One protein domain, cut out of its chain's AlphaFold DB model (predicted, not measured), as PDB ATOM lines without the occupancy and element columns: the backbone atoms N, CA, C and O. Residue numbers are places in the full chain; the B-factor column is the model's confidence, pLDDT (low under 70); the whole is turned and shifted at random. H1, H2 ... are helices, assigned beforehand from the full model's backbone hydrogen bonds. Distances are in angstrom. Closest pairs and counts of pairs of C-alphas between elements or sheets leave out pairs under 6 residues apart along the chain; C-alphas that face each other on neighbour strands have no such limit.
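What this domain is: This is residues 81 to 186 of the 188 residues of an uncharacterized protein of Streptomyces sp. H036 (UniProt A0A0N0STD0). Helix H1 forms the core, and four other helices surround it: H3 and H4, a helical hairpin, make a three-helix bundle with it, H5 packs on another side of H1, and the short H2 covers the part of H1 from residues 88 to 95. A long link without a named element joins H4 to H5 at one end of the long axis. The printed part has 106 residues, with five named helices in the order H1 to H5 and no named strand, an all-helix class. It is compact, with a radius of gyration of the C-alphas of 13.1 A, and elongated, spanning 43 by 27 by 25 A.

Where its parts are: H1 is residues 81 to 97, 24.4 A long, from C-alpha 81 at (202.113, 289.736, 200.712). H2 is residues 104 to 111. H3 is residues 119 to 135, 24.4 A. H4 is residues 142 to 156, 21.3 A. H5 is residues 169 to 185, 24.3 A, ending at C-alpha 185 at (206.518, 294.222, 221.376).

How they stand to each other: H1 is the hub, touching the four other helices. H2 forms a hairpin with it, at a steep tilt of 45 degrees, closest C-alphas Ala 95 and Ala 104, 4.9 A. H3 runs the same way as H1 at a shallow tilt of 34 degrees, only just short of steep, closest C-alphas Ala 91 and Leu 129, 6.5 A. H4 runs opposite ways to H1 at a shallow tilt of 29 degrees, closest C-alphas Leu 83 and Ile 151, 5.9 A. H3, with residues 126 to 133 alone, touches H4, closest C-alphas Leu 133 and Arg 145, 6.5 A. H5 runs the same way as H1 at a steep tilt of 39 degrees, closest C-alphas Gly 85 and Arg 173, 4.1 A. H3 and H5 are apart. In H1, H2, H3, H4 and H5 every O i to N i+4 pair is within hydrogen-bond range.

The domain as a whole: The farthest C-alphas, Ala 138 and Ala 164, are 43.0 A apart. The printed part has no cut. The link H4 to H5, residues 157 to 168, is long. Residues 164 to 165 are under pLDDT 70.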
ATOM      1  N   ALA A  81     202.770 290.474 199.639       91.50
ATOM      2  CA  ALA A  81     202.113 289.736 200.712       91.50
ATOM      3  C   ALA A  81     202.865 289.868 202.043       91.50
ATOM      4  O   ALA A  81     202.243 289.866 203.105       91.50
ATOM      5  N   TRP A  82     204.192 290.002 201.993       92.00
ATOM      6  CA  TRP A  82     205.014 290.262 203.171       92.00
ATOM      7  C   TRP A  82     204.775 291.663 203.733       92.00
ATOM      8  O   TRP A  82     204.465 291.806 204.915       92.00
ATOM      9  N   LEU A  83     204.829 292.693 202.883       94.75
ATOM     10  CA  LEU A  83     204.566 294.081 203.278       94.75
ATOM     11  C   LEU A  83     203.145 294.269 203.827       94.75
ATOM     12  O   LEU A  83     202.972 294.902 204.865       94.75
ATOM     13  N   GLU A  84     202.141 293.654 203.202       95.94
ATOM     14  CA  GLU A  84     200.757 293.621 203.694       95.94
ATOM     15  C   GLU A  84     200.649 292.972 205.081       95.94
ATOM     16  O   GLU A  84     199.902 293.439 205.937       95.94
ATOM     17  N   GLY A  85     201.411 291.903 205.332       95.06
ATOM     18  CA  GLY A  85     201.428 291.229 206.632       95.06
ATOM     19  C   GLY A  85     202.015 292.113 207.723       95.06
ATOM     20  O   GLY A  85     201.447 292.226 208.809       95.06
ATOM     21  N   ARG A  86     203.107 292.813 207.404       96.50
ATOM     22  CA  ARG A  86     203.713 293.802 208.302       96.50
ATOM     23  C   ARG A  86     202.784 294.992 208.556       96.50
ATOM     24  O   ARG A  86     202.687 295.449 209.692       96.50
ATOM     25  N   LEU A  87     202.076 295.467 207.528       97.56
ATOM     26  CA  LEU A  87     201.081 296.537 207.656       97.56
ATOM     27  C   LEU A  87     199.928 296.117 208.576       97.56
ATOM     28  O   LEU A  87     199.508 296.888 209.435       97.56
ATOM     29  N   TRP A  88     199.453 294.878 208.430       97.94
ATOM     30  CA  TRP A  88     198.413 294.320 209.288       97.94
ATOM     31  C   TRP A  88     198.859 294.254 210.753       97.94
ATOM     32  O   TRP A  88     198.132 294.714 211.627       97.94
ATOM     33  N   ALA A  89     200.060 293.737 211.022       96.69
ATOM     34  CA  ALA A  89     200.612 293.701 212.376       96.69
ATOM     35  C   ALA A  89     200.674 295.088 213.014       96.69
ATOM     36  O   ALA A  89     200.231 295.263 214.141       96.69
ATOM     37  N   LEU A  90     201.172 296.082 212.275       98.06
ATOM     38  CA  LEU A  90     201.218 297.453 212.766       98.06
ATOM     39  C   LEU A  90     199.816 297.989 213.098       98.06
ATOM     40  O   LEU A  90     199.644 298.626 214.130       98.06
ATOM     41  N   ALA A  91     198.814 297.712 212.258       98.38
ATOM     42  CA  ALA A  91     197.431 298.113 212.519       98.38
ATOM     43  C   ALA A  91     196.840 297.466 213.775       98.38
ATOM     44  O   ALA A  91     196.073 298.114 214.481       98.38
ATOM     45  N   GLU A  92     197.180 296.208 214.053       97.31
ATOM     46  CA  GLU A  92     196.763 295.537 215.284       97.31
ATOM     47  C   GLU A  92     197.431 296.149 216.511       97.31
ATOM     48  O   GLU A  92     196.732 296.488 217.457       97.31
ATOM     49  N   GLU A  93     198.748 296.362 216.487       97.31
ATOM     50  CA  GLU A  93     199.458 296.926 217.642       97.31
ATOM     51  C   GLU A  93     199.058 298.392 217.901       97.31
ATOM     52  O   GLU A  93     198.913 298.797 219.054       97.31
ATOM     53  N   VAL A  94     198.801 299.194 216.856       97.62
ATOM     54  CA  VAL A  94     198.231 300.549 217.007       97.62
ATOM     55  C   VAL A  94     196.837 300.488 217.631       97.62
ATOM     56  O   VAL A  94     196.553 301.262 218.541       97.62
ATOM     57  N   ALA A  95     195.982 299.570 217.175       96.50
ATOM     58  CA  ALA A  95     194.629 299.407 217.708       96.50
ATOM     59  C   ALA A  95     194.590 298.835 219.132       96.50
ATOM     60  O   ALA A  95     193.637 299.098 219.857       96.50
ATOM     61  N   GLU A  96     195.597 298.057 219.529       94.88
ATOM     62  CA  GLU A  96     195.764 297.588 220.909       94.88
ATOM     63  C   GLU A  96     196.307 298.697 221.828       94.88
ATOM     64  O   GLU A  96     195.999 298.702 223.017       94.88
ATOM     65  N   THR A  97     197.092 299.639 221.292       94.56
ATOM     66  CA  THR A  97     197.707 300.723 222.079       94.56
ATOM     67  C   THR A  97     196.788 301.938 222.235       94.56
ATOM     68  O   THR A  97     196.741 302.531 223.309       94.56
ATOM     69  N   LEU A  98     196.063 302.324 221.179       94.50
ATOM     70  CA  LEU A  98     195.144 303.464 221.199       94.50
ATOM     71  C   LEU A  98     193.703 303.006 221.445       94.50
ATOM     72  O   LEU A  98     193.167 302.203 220.686       94.50
ATOM     73  N   ASP A  99     193.027 303.626 222.413       87.62
ATOM     74  CA  ASP A  99     191.637 303.299 222.783       87.62
ATOM     75  C   ASP A  99     190.627 303.514 221.632       87.62
ATOM     76  O   ASP A  99     189.626 302.810 221.506       87.62
ATOM     77  N   ALA A 100     190.907 304.465 220.732       91.25
ATOM     78  CA  ALA A 100     190.024 304.836 219.623       91.25
ATOM     79  C   ALA A 100     190.739 304.871 218.257       91.25
ATOM     80  O   ALA A 100     190.499 305.775 217.450       91.25
ATOM     81  N   ALA A 101     191.616 303.898 217.980       95.88
ATOM     82  CA  ALA A 101     192.272 303.793 216.673       95.88
ATOM     83  C   ALA A 101     191.251 303.658 215.530       95.88
ATOM     84  O   ALA A 101     190.390 302.769 215.521       95.88
ATOM     85  N   ARG A 102     191.387 304.493 214.501       97.25
ATOM     86  CA  ARG A 102     190.572 304.432 213.281       97.25
ATOM     87  C   ARG A 102     190.814 303.134 212.513       97.25
ATOM     88  O   ARG A 102     189.882 302.608 211.900       97.25
ATOM     89  N   CYS A 103     192.029 302.587 212.571       97.44
ATOM     90  CA  CYS A 103     192.373 301.322 211.926       97.44
ATOM     91  C   CYS A 103     191.756 300.087 212.611       97.44
ATOM     92  O   CYS A 103     191.678 299.032 211.975       97.44
ATOM     93  N   ALA A 104     191.254 300.192 213.851       96.62
ATOM     94  CA  ALA A 104     190.811 299.045 214.656       96.62
ATOM     95  C   ALA A 104     189.742 298.183 213.963       96.62
ATOM     96  O   ALA A 104     189.870 296.961 213.871       96.62
ATOM     97  N   ARG A 105     188.699 298.810 213.402       96.38
ATOM     98  CA  ARG A 105     187.633 298.081 212.685       96.38
ATOM     99  C   ARG A 105     188.146 297.372 211.435       96.38
ATOM    100  O   ARG A 105     187.636 296.307 211.087       96.38
ATOM    101  N   PHE A 106     189.119 297.970 210.752       97.00
ATOM    102  CA  PHE A 106     189.713 297.395 209.552       97.00
ATOM    103  C   PHE A 106     190.583 296.184 209.908       97.00
ATOM    104  O   PHE A 106     190.423 295.120 209.310       97.00
ATOM    105  N   ALA A 107     191.429 296.314 210.934       95.06
ATOM    106  CA  ALA A 107     192.251 295.225 211.459       95.06
ATOM    107  C   ALA A 107     191.393 294.040 211.944       95.06
ATOM    108  O   ALA A 107     191.663 292.894 211.586       95.06
ATOM    109  N   ASP A 108     190.297 294.304 212.660       93.62
ATOM    110  CA  ASP A 108     189.344 293.266 213.084       93.62
ATOM    111  C   ASP A 108     188.653 292.576 211.891       93.62
ATOM    112  O   ASP A 108     188.440 291.359 211.890       93.62
ATOM    113  N   ALA A 109     188.309 293.328 210.841       93.38
ATOM    114  CA  ALA A 109     187.735 292.753 209.628       93.38
ATOM    115  C   ALA A 109     188.732 291.864 208.866       93.38
ATOM    116  O   ALA A 109     188.318 290.820 208.352       93.38
ATOM    117  N   LEU A 110     190.020 292.225 208.837       92.56
ATOM    118  CA  LEU A 110     191.093 291.377 208.306       92.56
ATOM    119  C   LEU A 110     191.260 290.100 209.137       92.56
ATOM    120  O   LEU A 110     191.244 289.003 208.578       92.56
ATOM    121  N   ALA A 111     191.336 290.222 210.466       89.19
ATOM    122  CA  ALA A 111     191.509 289.085 211.373       89.19
ATOM    123  C   ALA A 111     190.369 288.063 211.274       89.19
ATOM    124  O   ALA A 111     190.596 286.858 211.369       89.19
ATOM    125  N   ARG A 112     189.143 288.530 211.023       89.00
ATOM    126  CA  ARG A 112     187.964 287.672 210.826       89.00
ATOM    127  C   ARG A 112     187.754 287.232 209.374       89.00
ATOM    128  O   ARG A 112     186.731 286.625 209.071       89.00
ATOM    129  N   GLY A 113     188.671 287.570 208.465       86.00
ATOM    130  CA  GLY A 113     188.587 287.218 207.045       86.00
ATOM    131  C   GLY A 113     187.423 287.872 206.289       86.00
ATOM    132  O   GLY A 113     187.082 287.428 205.193       86.00
ATOM    133  N   ARG A 114     186.802 288.915 206.859       89.00
ATOM    134  CA  ARG A 114     185.714 289.683 206.224       89.00
ATOM    135  C   ARG A 114     186.238 290.683 205.196       89.00
ATOM    136  O   ARG A 114     185.518 291.029 204.267       89.00
ATOM    137  N   THR A 115     187.489 291.104 205.356       90.62
ATOM    138  CA  THR A 115     188.240 291.906 204.387       90.62
ATOM    139  C   THR A 115     189.428 291.089 203.892       90.62
ATOM    140  O   THR A 115     190.003 290.298 204.641       90.62
ATOM    141  N   ARG A 116     189.800 291.261 202.623       92.12
ATOM    142  CA  ARG A 116     190.995 290.656 202.024       92.12
ATOM    143  C   ARG A 116     191.936 291.753 201.567       92.12
ATOM    144  O   ARG A 116     191.478 292.837 201.229       92.12
ATOM    145  N   PHE A 117     193.220 291.427 201.506       92.06
ATOM    146  CA  PHE A 117     194.204 292.311 200.908       92.06
ATOM    147  C   PHE A 117     194.027 292.391 199.388       92.06
ATOM    148  O   PHE A 117     194.099 291.389 198.674       92.06
ATOM    149  N   THR A 118     193.776 293.614 198.945       92.69
ATOM    150  CA  THR A 118     193.831 294.168 197.591       92.69
ATOM    151  C   THR A 118     194.643 295.473 197.643       92.69
ATOM    152  O   THR A 118     194.830 296.011 198.747       92.69
ATOM    153  N   PRO A 119     195.102 296.021 196.503       91.44
ATOM    154  CA  PRO A 119     195.764 297.327 196.476       91.44
ATOM    155  C   PRO A 119     194.940 298.417 197.179       91.44
ATOM    156  O   PRO A 119     195.429 299.065 198.097       91.44
ATOM    157  N   GLU A 120     193.645 298.505 196.875       94.25
ATOM    158  CA  GLU A 120     192.737 299.511 197.438       94.25
ATOM    159  C   GLU A 120     192.566 299.341 198.952       94.25
ATOM    160  O   GLU A 120     192.573 300.309 199.707       94.25
ATOM    161  N   SER A 121     192.438 298.095 199.416       95.19
ATOM    162  CA  SER A 121     192.332 297.803 200.848       95.19
ATOM    163  C   SER A 121     193.639 298.116 201.595       95.19
ATOM    164  O   SER A 121     193.608 298.495 202.764       95.19
ATOM    165  N   SER A 122     194.786 297.967 200.922       95.62
ATOM    166  CA  SER A 122     196.104 298.254 201.491       95.62
ATOM    167  C   SER A 122     196.300 299.757 201.626       95.62
ATOM    168  O   SER A 122     196.730 300.222 202.680       95.62
ATOM    169  N   ASP A 123     195.915 300.517 200.603       96.62
ATOM    170  CA  ASP A 123     195.958 301.979 200.614       96.62
ATOM    171  C   ASP A 123     195.008 302.568 201.660       96.62
ATOM    172  O   ASP A 123     195.385 303.479 202.399       96.62
ATOM    173  N   GLU A 124     193.803 302.008 201.799       98.00
ATOM    174  CA  GLU A 124     192.873 302.422 202.852       98.00
ATOM    175  C   GLU A 124     193.443 302.147 204.249       98.00
ATOM    176  O   GLU A 124     193.409 303.022 205.116       98.00
ATOM    177  N   LEU A 125     194.034 300.967 204.474       98.06
ATOM    178  CA  LEU A 125     194.672 300.658 205.752       98.06
ATOM    179  C   LEU A 125     195.853 301.594 206.044       98.06
ATOM    180  O   LEU A 125     195.987 302.055 207.178       98.06
ATOM    181  N   ARG A 126     196.673 301.925 205.035       98.12
ATOM    182  CA  ARG A 126     197.758 302.914 205.164       98.12
ATOM    183  C   ARG A 126     197.223 304.282 205.563       98.12
ATOM    184  O   ARG A 126     197.752 304.889 206.486       98.12
ATOM    185  N   ARG A 127     196.153 304.747 204.915       98.38
ATOM    186  CA  ARG A 127     195.524 306.040 205.212       98.38
ATOM    187  C   ARG A 127     195.020 306.115 206.653       98.38
ATOM    188  O   ARG A 127     195.218 307.133 207.314       98.38
ATOM    189  N   LEU A 128     194.374 305.055 207.142       98.38
ATOM    190  CA  LEU A 128     193.905 304.973 208.530       98.38
ATOM    191  C   LEU A 128     195.080 304.975 209.518       98.38
ATOM    192  O   LEU A 128     195.055 305.721 210.494       98.38
ATOM    193  N   LEU A 129     196.119 304.189 209.228       98.19
ATOM    194  CA  LEU A 129     197.332 304.118 210.040       98.19
ATOM    195  C   LEU A 129     198.099 305.438 210.091       98.19
ATOM    196  O   LEU A 129     198.521 305.827 211.171       98.19
ATOM    197  N   GLU A 130     198.276 306.139 208.968       98.25
ATOM    198  CA  GLU A 130     198.932 307.455 208.946       98.25
ATOM    199  C   GLU A 130     198.235 308.425 209.901       98.25
ATOM    200  O   GLU A 130     198.882 309.113 210.687       98.25
ATOM    201  N   GLU A 131     196.903 308.458 209.852       97.50
ATOM    202  CA  GLU A 131     196.106 309.340 210.693       97.50
ATOM    203  C   GLU A 131     196.215 308.961 212.176       97.50
ATOM    204  O   GLU A 131     196.397 309.842 213.018       97.50
ATOM    205  N   ASP A 132     196.165 307.670 212.506       98.12
ATOM    206  CA  ASP A 132     196.329 307.202 213.885       98.12
ATOM    207  C   ASP A 132     197.754 307.428 214.411       98.12
ATOM    208  O   ASP A 132     197.917 307.863 215.548       98.12
ATOM    209  N   LEU A 133     198.788 307.234 213.586       97.38
ATOM    210  CA  LEU A 133     200.184 307.529 213.934       97.38
ATOM    211  C   LEU A 133     200.417 309.026 214.147       97.38
ATOM    212  O   LEU A 133     201.191 309.415 215.018       97.38
ATOM    213  N   ARG A 134     199.757 309.872 213.350       96.19
ATOM    214  CA  ARG A 134     199.838 311.331 213.461       96.19
ATOM    215  C   ARG A 134     199.134 311.836 214.718       96.19
ATOM    216  O   ARG A 134     199.671 312.696 215.409       96.19
ATOM    217  N   VAL A 135     197.932 311.333 214.996       94.44
ATOM    218  CA  VAL A 135     197.115 311.762 216.143       94.44
ATOM    219  C   VAL A 135     197.632 311.164 217.453       94.44
ATOM    220  O   VAL A 135     197.712 311.876 218.448       94.44
ATOM    221  N   GLY A 136     198.030 309.893 217.444       91.69
ATOM    222  CA  GLY A 136     198.532 309.152 218.602       91.69
ATOM    223  C   GLY A 136     200.036 309.287 218.846       91.69
ATOM    224  O   GLY A 136     200.588 308.517 219.623       91.69
ATOM    225  N   ALA A 137     200.725 310.236 218.201       90.00
ATOM    226  CA  ALA A 137     202.189 310.345 218.244       90.00
ATOM    227  C   ALA A 137     202.779 310.493 219.662       90.00
ATOM    228  O   ALA A 137     203.934 310.139 219.879       90.00
ATOM    229  N   ALA A 138     202.009 311.026 220.615       90.81
ATOM    230  CA  ALA A 138     202.430 311.168 222.010       90.81
ATOM    231  C   ALA A 138     202.322 309.862 222.820       90.81
ATOM    232  O   ALA A 138     203.013 309.710 223.825       90.81
ATOM    233  N   GLU A 139     201.459 308.939 222.395       92.31
ATOM    234  CA  GLU A 139     201.158 307.681 223.092       92.31
ATOM    235  C   GLU A 139     201.867 306.486 222.441       92.31
ATOM    236  O   GLU A 139     202.215 305.515 223.110       92.31
ATOM    237  N   LEU A 140     202.112 306.561 221.131       93.81
ATOM    238  CA  LEU A 140     202.692 305.473 220.357       93.81
ATOM    239  C   LEU A 140     204.229 305.469 220.411       93.81
ATOM    240  O   LEU A 140     204.865 306.513 220.240       93.81
ATOM    241  N   PRO A 141     204.866 304.289 220.537       94.00
ATOM    242  CA  PRO A 141     206.314 304.176 220.426       94.00
ATOM    243  C   PRO A 141     206.830 304.655 219.063       94.00
ATOM    244  O   PRO A 141     206.274 304.322 218.015       94.00
ATOM    245  N   ALA A 142     207.985 305.329 219.043       91.12
ATOM    246  CA  ALA A 142     208.624 305.792 217.802       91.12
ATOM    247  C   ALA A 142     208.889 304.656 216.787       91.12
ATOM    248  O   ALA A 142     208.909 304.882 215.574       91.12
ATOM    249  N   ALA A 143     209.046 303.419 217.274       92.12
ATOM    250  CA  ALA A 143     209.198 302.225 216.446       92.12
ATOM    251  C   ALA A 143     208.008 301.990 215.495       92.12
ATOM    252  O   ALA A 143     208.203 301.449 214.407       92.12
ATOM    253  N   PHE A 144     206.799 302.424 215.864       95.94
ATOM    254  CA  PHE A 144     205.588 302.233 215.065       95.94
ATOM    255  C   PHE A 144     205.625 303.121 213.819       95.94
ATOM    256  O   PHE A 144     205.411 302.638 212.707       95.94
ATOM    257  N   ARG A 145     206.005 304.397 213.988       96.56
ATOM    258  CA  ARG A 145     206.232 305.321 212.868       96.56
ATOM    259  C   ARG A 145     207.339 304.814 211.946       96.56
ATOM    260  O   ARG A 145     207.149 304.753 210.737       96.56
ATOM    261  N   ALA A 146     208.467 304.384 212.513       94.00
ATOM    262  CA  ALA A 146     209.579 303.852 211.727       94.00
ATOM    263  C   ALA A 146     209.186 302.599 210.919       94.00
ATOM    264  O   ALA A 146     209.577 302.460 209.757       94.00
ATOM    265  N   ALA A 147     208.393 301.699 211.514       95.44
ATOM    266  CA  ALA A 147     207.857 300.529 210.825       95.44
ATOM    267  C   ALA A 147     206.926 300.939 209.678       95.44
ATOM    268  O   ALA A 147     207.104 300.457 208.558       95.44
ATOM    269  N   TYR A 148     205.996 301.864 209.930       97.31
ATOM    270  CA  TYR A 148     205.102 302.397 208.907       97.31
ATOM    271  C   TYR A 148     205.868 302.992 207.721       97.31
ATOM    272  O   TYR A 148     205.602 302.634 206.578       97.31
ATOM    273  N   ASP A 149     206.860 303.845 207.982       95.81
ATOM    274  CA  ASP A 149     207.641 304.504 206.931       95.81
ATOM    275  C   ASP A 149     208.459 303.501 206.105       95.81
ATOM    276  O   ASP A 149     208.699 303.704 204.913       95.81
ATOM    277  N   GLN A 150     208.918 302.404 206.710       93.44
ATOM    278  CA  GLN A 150     209.590 301.331 205.975       93.44
ATOM    279  C   GLN A 150     208.611 300.552 205.086       93.44
ATOM    280  O   GLN A 150     208.924 300.289 203.926       93.44
ATOM    281  N   ILE A 151     207.443 300.195 205.621       94.81
ATOM    282  CA  ILE A 151     206.419 299.424 204.903       94.81
ATOM    283  C   ILE A 151     205.857 300.245 203.740       94.81
ATOM    284  O   ILE A 151     205.829 299.764 202.610       94.81
ATOM    285  N   SER A 152     205.475 301.497 204.005       94.00
ATOM    286  CA  SER A 152     204.949 302.436 203.011       94.00
ATOM    287  C   SER A 152     205.923 302.635 201.857       94.00
ATOM    288  O   SER A 152     205.535 302.459 200.709       94.00
ATOM    289  N   ARG A 153     207.213 302.868 202.148       92.50
ATOM    290  CA  ARG A 153     208.242 302.956 201.099       92.50
ATOM    291  C   ARG A 153     208.319 301.692 200.247       92.50
ATOM    292  O   ARG A 153     208.407 301.806 199.032       92.50
ATOM    293  N   GLY A 154     208.264 300.509 200.862       90.75
ATOM    294  CA  GLY A 154     208.271 299.240 200.127       90.75
ATOM    295  C   GLY A 154     207.072 299.090 199.185       90.75
ATOM    296  O   GLY A 154     207.235 298.638 198.052       90.75
ATOM    297  N   LEU A 155     205.886 299.511 199.632       90.44
ATOM    298  CA  LEU A 155     204.666 299.493 198.823       90.44
ATOM    299  C   LEU A 155     204.719 300.529 197.687       90.44
ATOM    300  O   LEU A 155     204.335 300.210 196.563       90.44
ATOM    301  N   ASP A 156     205.263 301.722 197.945       89.75
ATOM    302  CA  ASP A 156     205.378 302.810 196.961       89.75
ATOM    303  C   ASP A 156     206.392 302.504 195.851       89.75
ATOM    304  O   ASP A 156     206.179 302.863 194.693       89.75
ATOM    305  N   THR A 157     207.493 301.811 196.167       84.50
ATOM    306  CA  THR A 157     208.512 301.433 195.168       84.50
ATOM    307  C   THR A 157     208.054 300.348 194.190       84.50
ATOM    308  O   THR A 157     208.782 300.025 193.251       84.50
ATOM    309  N   GLY A 158     206.856 299.798 194.389       75.75
ATOM    310  CA  GLY A 158     206.378 298.625 193.680       75.75
ATOM    311  C   GLY A 158     206.936 297.355 194.331       75.75
ATOM    312  O   GLY A 158     208.140 297.101 194.246       75.75
ATOM    313  N   PRO A 159     206.096 296.536 194.984       79.12
ATOM    314  CA  PRO A 159     206.569 295.320 195.623       79.12
ATOM    315  C   PRO A 159     207.188 294.366 194.601       79.12
ATOM    316  O   PRO A 159     206.646 294.136 193.515       79.12
ATOM    317  N   LYS A 160     208.323 293.765 194.964       81.00
ATOM    318  CA  LYS A 160     208.986 292.784 194.103       81.00
ATOM    319  C   LYS A 160     208.120 291.520 194.036       81.00
ATOM    320  O   LYS A 160     207.640 291.064 195.077       81.00
ATOM    321  N   PRO A 161     207.928 290.905 192.857       77.56
ATOM    322  CA  PRO A 161     207.295 289.598 192.799       77.56
ATOM    323  C   PRO A 161     208.100 288.608 193.641       77.56
ATOM    324  O   PRO A 161     209.334 288.620 193.639       77.56
ATOM    325  N   ALA A 162     207.390 287.758 194.372       76.62
ATOM    326  CA  ALA A 162     208.037 286.723 195.154       76.62
ATOM    327  C   ALA A 162     208.805 285.750 194.257       76.62
ATOM    328  O   ALA A 162     208.430 285.521 193.103       76.62
ATOM    329  N   ALA A 163     209.879 285.186 194.802       75.19
ATOM    330  CA  ALA A 163     210.704 284.234 194.081       75.19
ATOM    331  C   ALA A 163     209.890 282.994 193.668       75.19
ATOM    332  O   ALA A 163     208.907 282.609 194.311       75.19
ATOM    333  N   ALA A 164     210.316 282.348 192.582       67.19
ATOM    334  CA  ALA A 164     209.753 281.065 192.190       67.19
ATOM    335  C   ALA A 164     209.913 280.060 193.345       67.19
ATOM    336  O   ALA A 164     210.989 279.940 193.924       67.19
ATOM    337  N   GLY A 165     208.827 279.371 193.701       66.88
ATOM    338  CA  GLY A 165     208.813 278.455 194.843       66.88
ATOM    339  C   GLY A 165     208.641 279.126 196.209       66.88
ATOM    340  O   GLY A 165     208.734 278.442 197.219       66.88
ATOM    341  N   SER A 166     208.363 280.430 196.303       70.25
ATOM    342  CA  SER A 166     207.995 281.031 197.591       70.25
ATOM    343  C   SER A 166     206.692 280.447 198.145       70.25
ATOM    344  O   SER A 166     205.780 280.080 197.399       70.25
ATOM    345  N   ALA A 167     206.571 280.428 199.476       72.69
ATOM    346  CA  ALA A 167     205.346 280.009 200.154       72.69
ATOM    347  C   ALA A 167     204.110 280.799 199.658       72.69
ATOM    348  O   ALA A 167     204.254 281.941 199.196       72.69
ATOM    349  N   PRO A 168     202.889 280.235 199.781       80.88
ATOM    350  CA  PRO A 168     201.659 280.925 199.400       80.88
ATOM    351  C   PRO A 168     201.539 282.305 200.054       80.88
ATOM    352  O   PRO A 168     201.914 282.482 201.213       80.88
ATOM    353  N   ALA A 169     200.952 283.273 199.343       84.56
ATOM    354  CA  ALA A 169     200.821 284.654 199.819       84.56
ATOM    355  C   ALA A 169     200.155 284.762 201.205       84.56
ATOM    356  O   ALA A 169     200.585 285.556 202.032       84.56
ATOM    357  N   SER A 170     199.147 283.933 201.500       81.19
ATOM    358  CA  SER A 170     198.509 283.889 202.824       81.19
ATOM    359  C   SER A 170     199.472 283.483 203.943       81.19
ATOM    360  O   SER A 170     199.423 284.068 205.021       81.19
ATOM    361  N   VAL A 171     200.361 282.522 203.679       80.44
ATOM    362  CA  VAL A 171     201.372 282.048 204.634       80.44
ATOM    363  C   VAL A 171     202.434 283.119 204.841       80.44
ATOM    364  O   VAL A 171     202.714 283.467 205.984       80.44
ATOM    365  N   ARG A 172     202.969 283.696 203.757       85.81
ATOM    366  CA  ARG A 172     203.949 284.791 203.856       85.81
ATOM    367  C   ARG A 172     203.397 285.963 204.656       85.81
ATOM    368  O   ARG A 172     204.060 286.440 205.565       85.81
ATOM    369  N   ARG A 173     202.150 286.354 204.382       90.50
ATOM    370  CA  ARG A 173     201.458 287.421 205.106       90.50
ATOM    371  C   ARG A 173     201.299 287.117 206.592       90.50
ATOM    372  O   ARG A 173     201.571 287.977 207.421       90.50
ATOM    373  N   ALA A 174     200.875 285.900 206.933       86.62
ATOM    374  CA  ALA A 174     200.706 285.487 208.323       86.62
ATOM    375  C   ALA A 174     202.040 285.473 209.089       86.62
ATOM    376  O   ALA A 174     202.095 285.939 210.225       86.62
ATOM    377  N   VAL A 175     203.118 284.994 208.459       85.06
ATOM    378  CA  VAL A 175     204.457 284.990 209.066       85.06
ATOM    379  C   VAL A 175     204.990 286.410 209.232       85.06
ATOM    380  O   VAL A 175     205.431 286.766 210.321       85.06
ATOM    381  N   ALA A 176     204.896 287.239 208.192       90.31
ATOM    382  CA  ALA A 176     205.324 288.633 208.242       90.31
ATOM    383  C   ALA A 176     204.563 289.426 209.313       90.31
ATOM    384  O   ALA A 176     205.163 290.233 210.022       90.31
ATOM    385  N   ARG A 177     203.258 289.151 209.471       93.06
ATOM    386  CA  ARG A 177     202.448 289.691 210.566       93.06
ATOM    387  C   ARG A 177     203.032 289.295 211.917       93.06
ATOM    388  O   ARG A 177     203.309 290.174 212.721       93.06
ATOM    389  N   GLN A 178     203.227 288.002 212.172       87.94
ATOM    390  CA  GLN A 178     203.713 287.551 213.478       87.94
ATOM    391  C   GLN A 178     205.087 288.149 213.807       87.94
ATOM    392  O   GLN A 178     205.241 288.777 214.846       87.94
ATOM    393  N   LEU A 179     206.034 288.071 212.870       86.88
ATOM    394  CA  LEU A 179     207.389 288.593 213.054       86.88
ATOM    395  C   LEU A 179     207.407 290.106 213.329       86.88
ATOM    396  O   LEU A 179     208.203 290.598 214.127       86.88
ATOM    397  N   GLN A 180     206.532 290.865 212.663       91.31
ATOM    398  CA  GLN A 180     206.405 292.300 212.901       91.31
ATOM    399  C   GLN A 180     205.783 292.597 214.273       91.31
ATOM    400  O   GLN A 180     206.235 293.545 214.912       91.31
ATOM    401  N   ARG A 181     204.797 291.817 214.738       91.50
ATOM    402  CA  ARG A 181     204.226 291.966 216.092       91.50
ATOM    403  C   ARG A 181     205.276 291.699 217.164       91.50
ATOM    404  O   ARG A 181     205.467 292.546 218.030       91.50
ATOM    405  N   ASP A 182     206.006 290.592 217.040       87.31
ATOM    406  CA  ASP A 182     207.068 290.217 217.983       87.31
ATOM    407  C   ASP A 182     208.123 291.335 218.071       87.31
ATOM    408  O   ASP A 182     208.478 291.793 219.156       87.31
ATOM    409  N   ARG A 183     208.532 291.892 216.920       87.44
ATOM    410  CA  ARG A 183     209.441 293.047 216.875       87.44
ATOM    411  C   ARG A 183     208.878 294.306 217.539       87.44
ATOM    412  O   ARG A 183     209.639 295.035 218.169       87.44
ATOM    413  N   LEU A 184     207.599 294.629 217.336       88.94
ATOM    414  CA  LEU A 184     206.995 295.842 217.907       88.94
ATOM    415  C   LEU A 184     206.823 295.739 219.427       88.94
ATOM    416  O   LEU A 184     206.910 296.759 220.107       88.94
ATOM    417  N   ARG A 185     206.635 294.522 219.942       87.06
ATOM    418  CA  ARG A 185     206.518 294.222 221.376       87.06
ATOM    419  C   ARG A 185     207.863 294.086 222.087       87.06
ATOM    420  O   ARG A 185     207.915 294.216 223.304       87.06
ATOM    421  N   GLY A 186     208.943 293.888 221.332       76.69
ATOM    422  CA  GLY A 186     210.276 293.626 221.880       76.69
ATOM    423  C   GLY A 186     210.501 292.160 222.260       76.69
ATOM    424  O   GLY A 186     211.417 291.869 223.021       76.69
TER     425      GLY A 186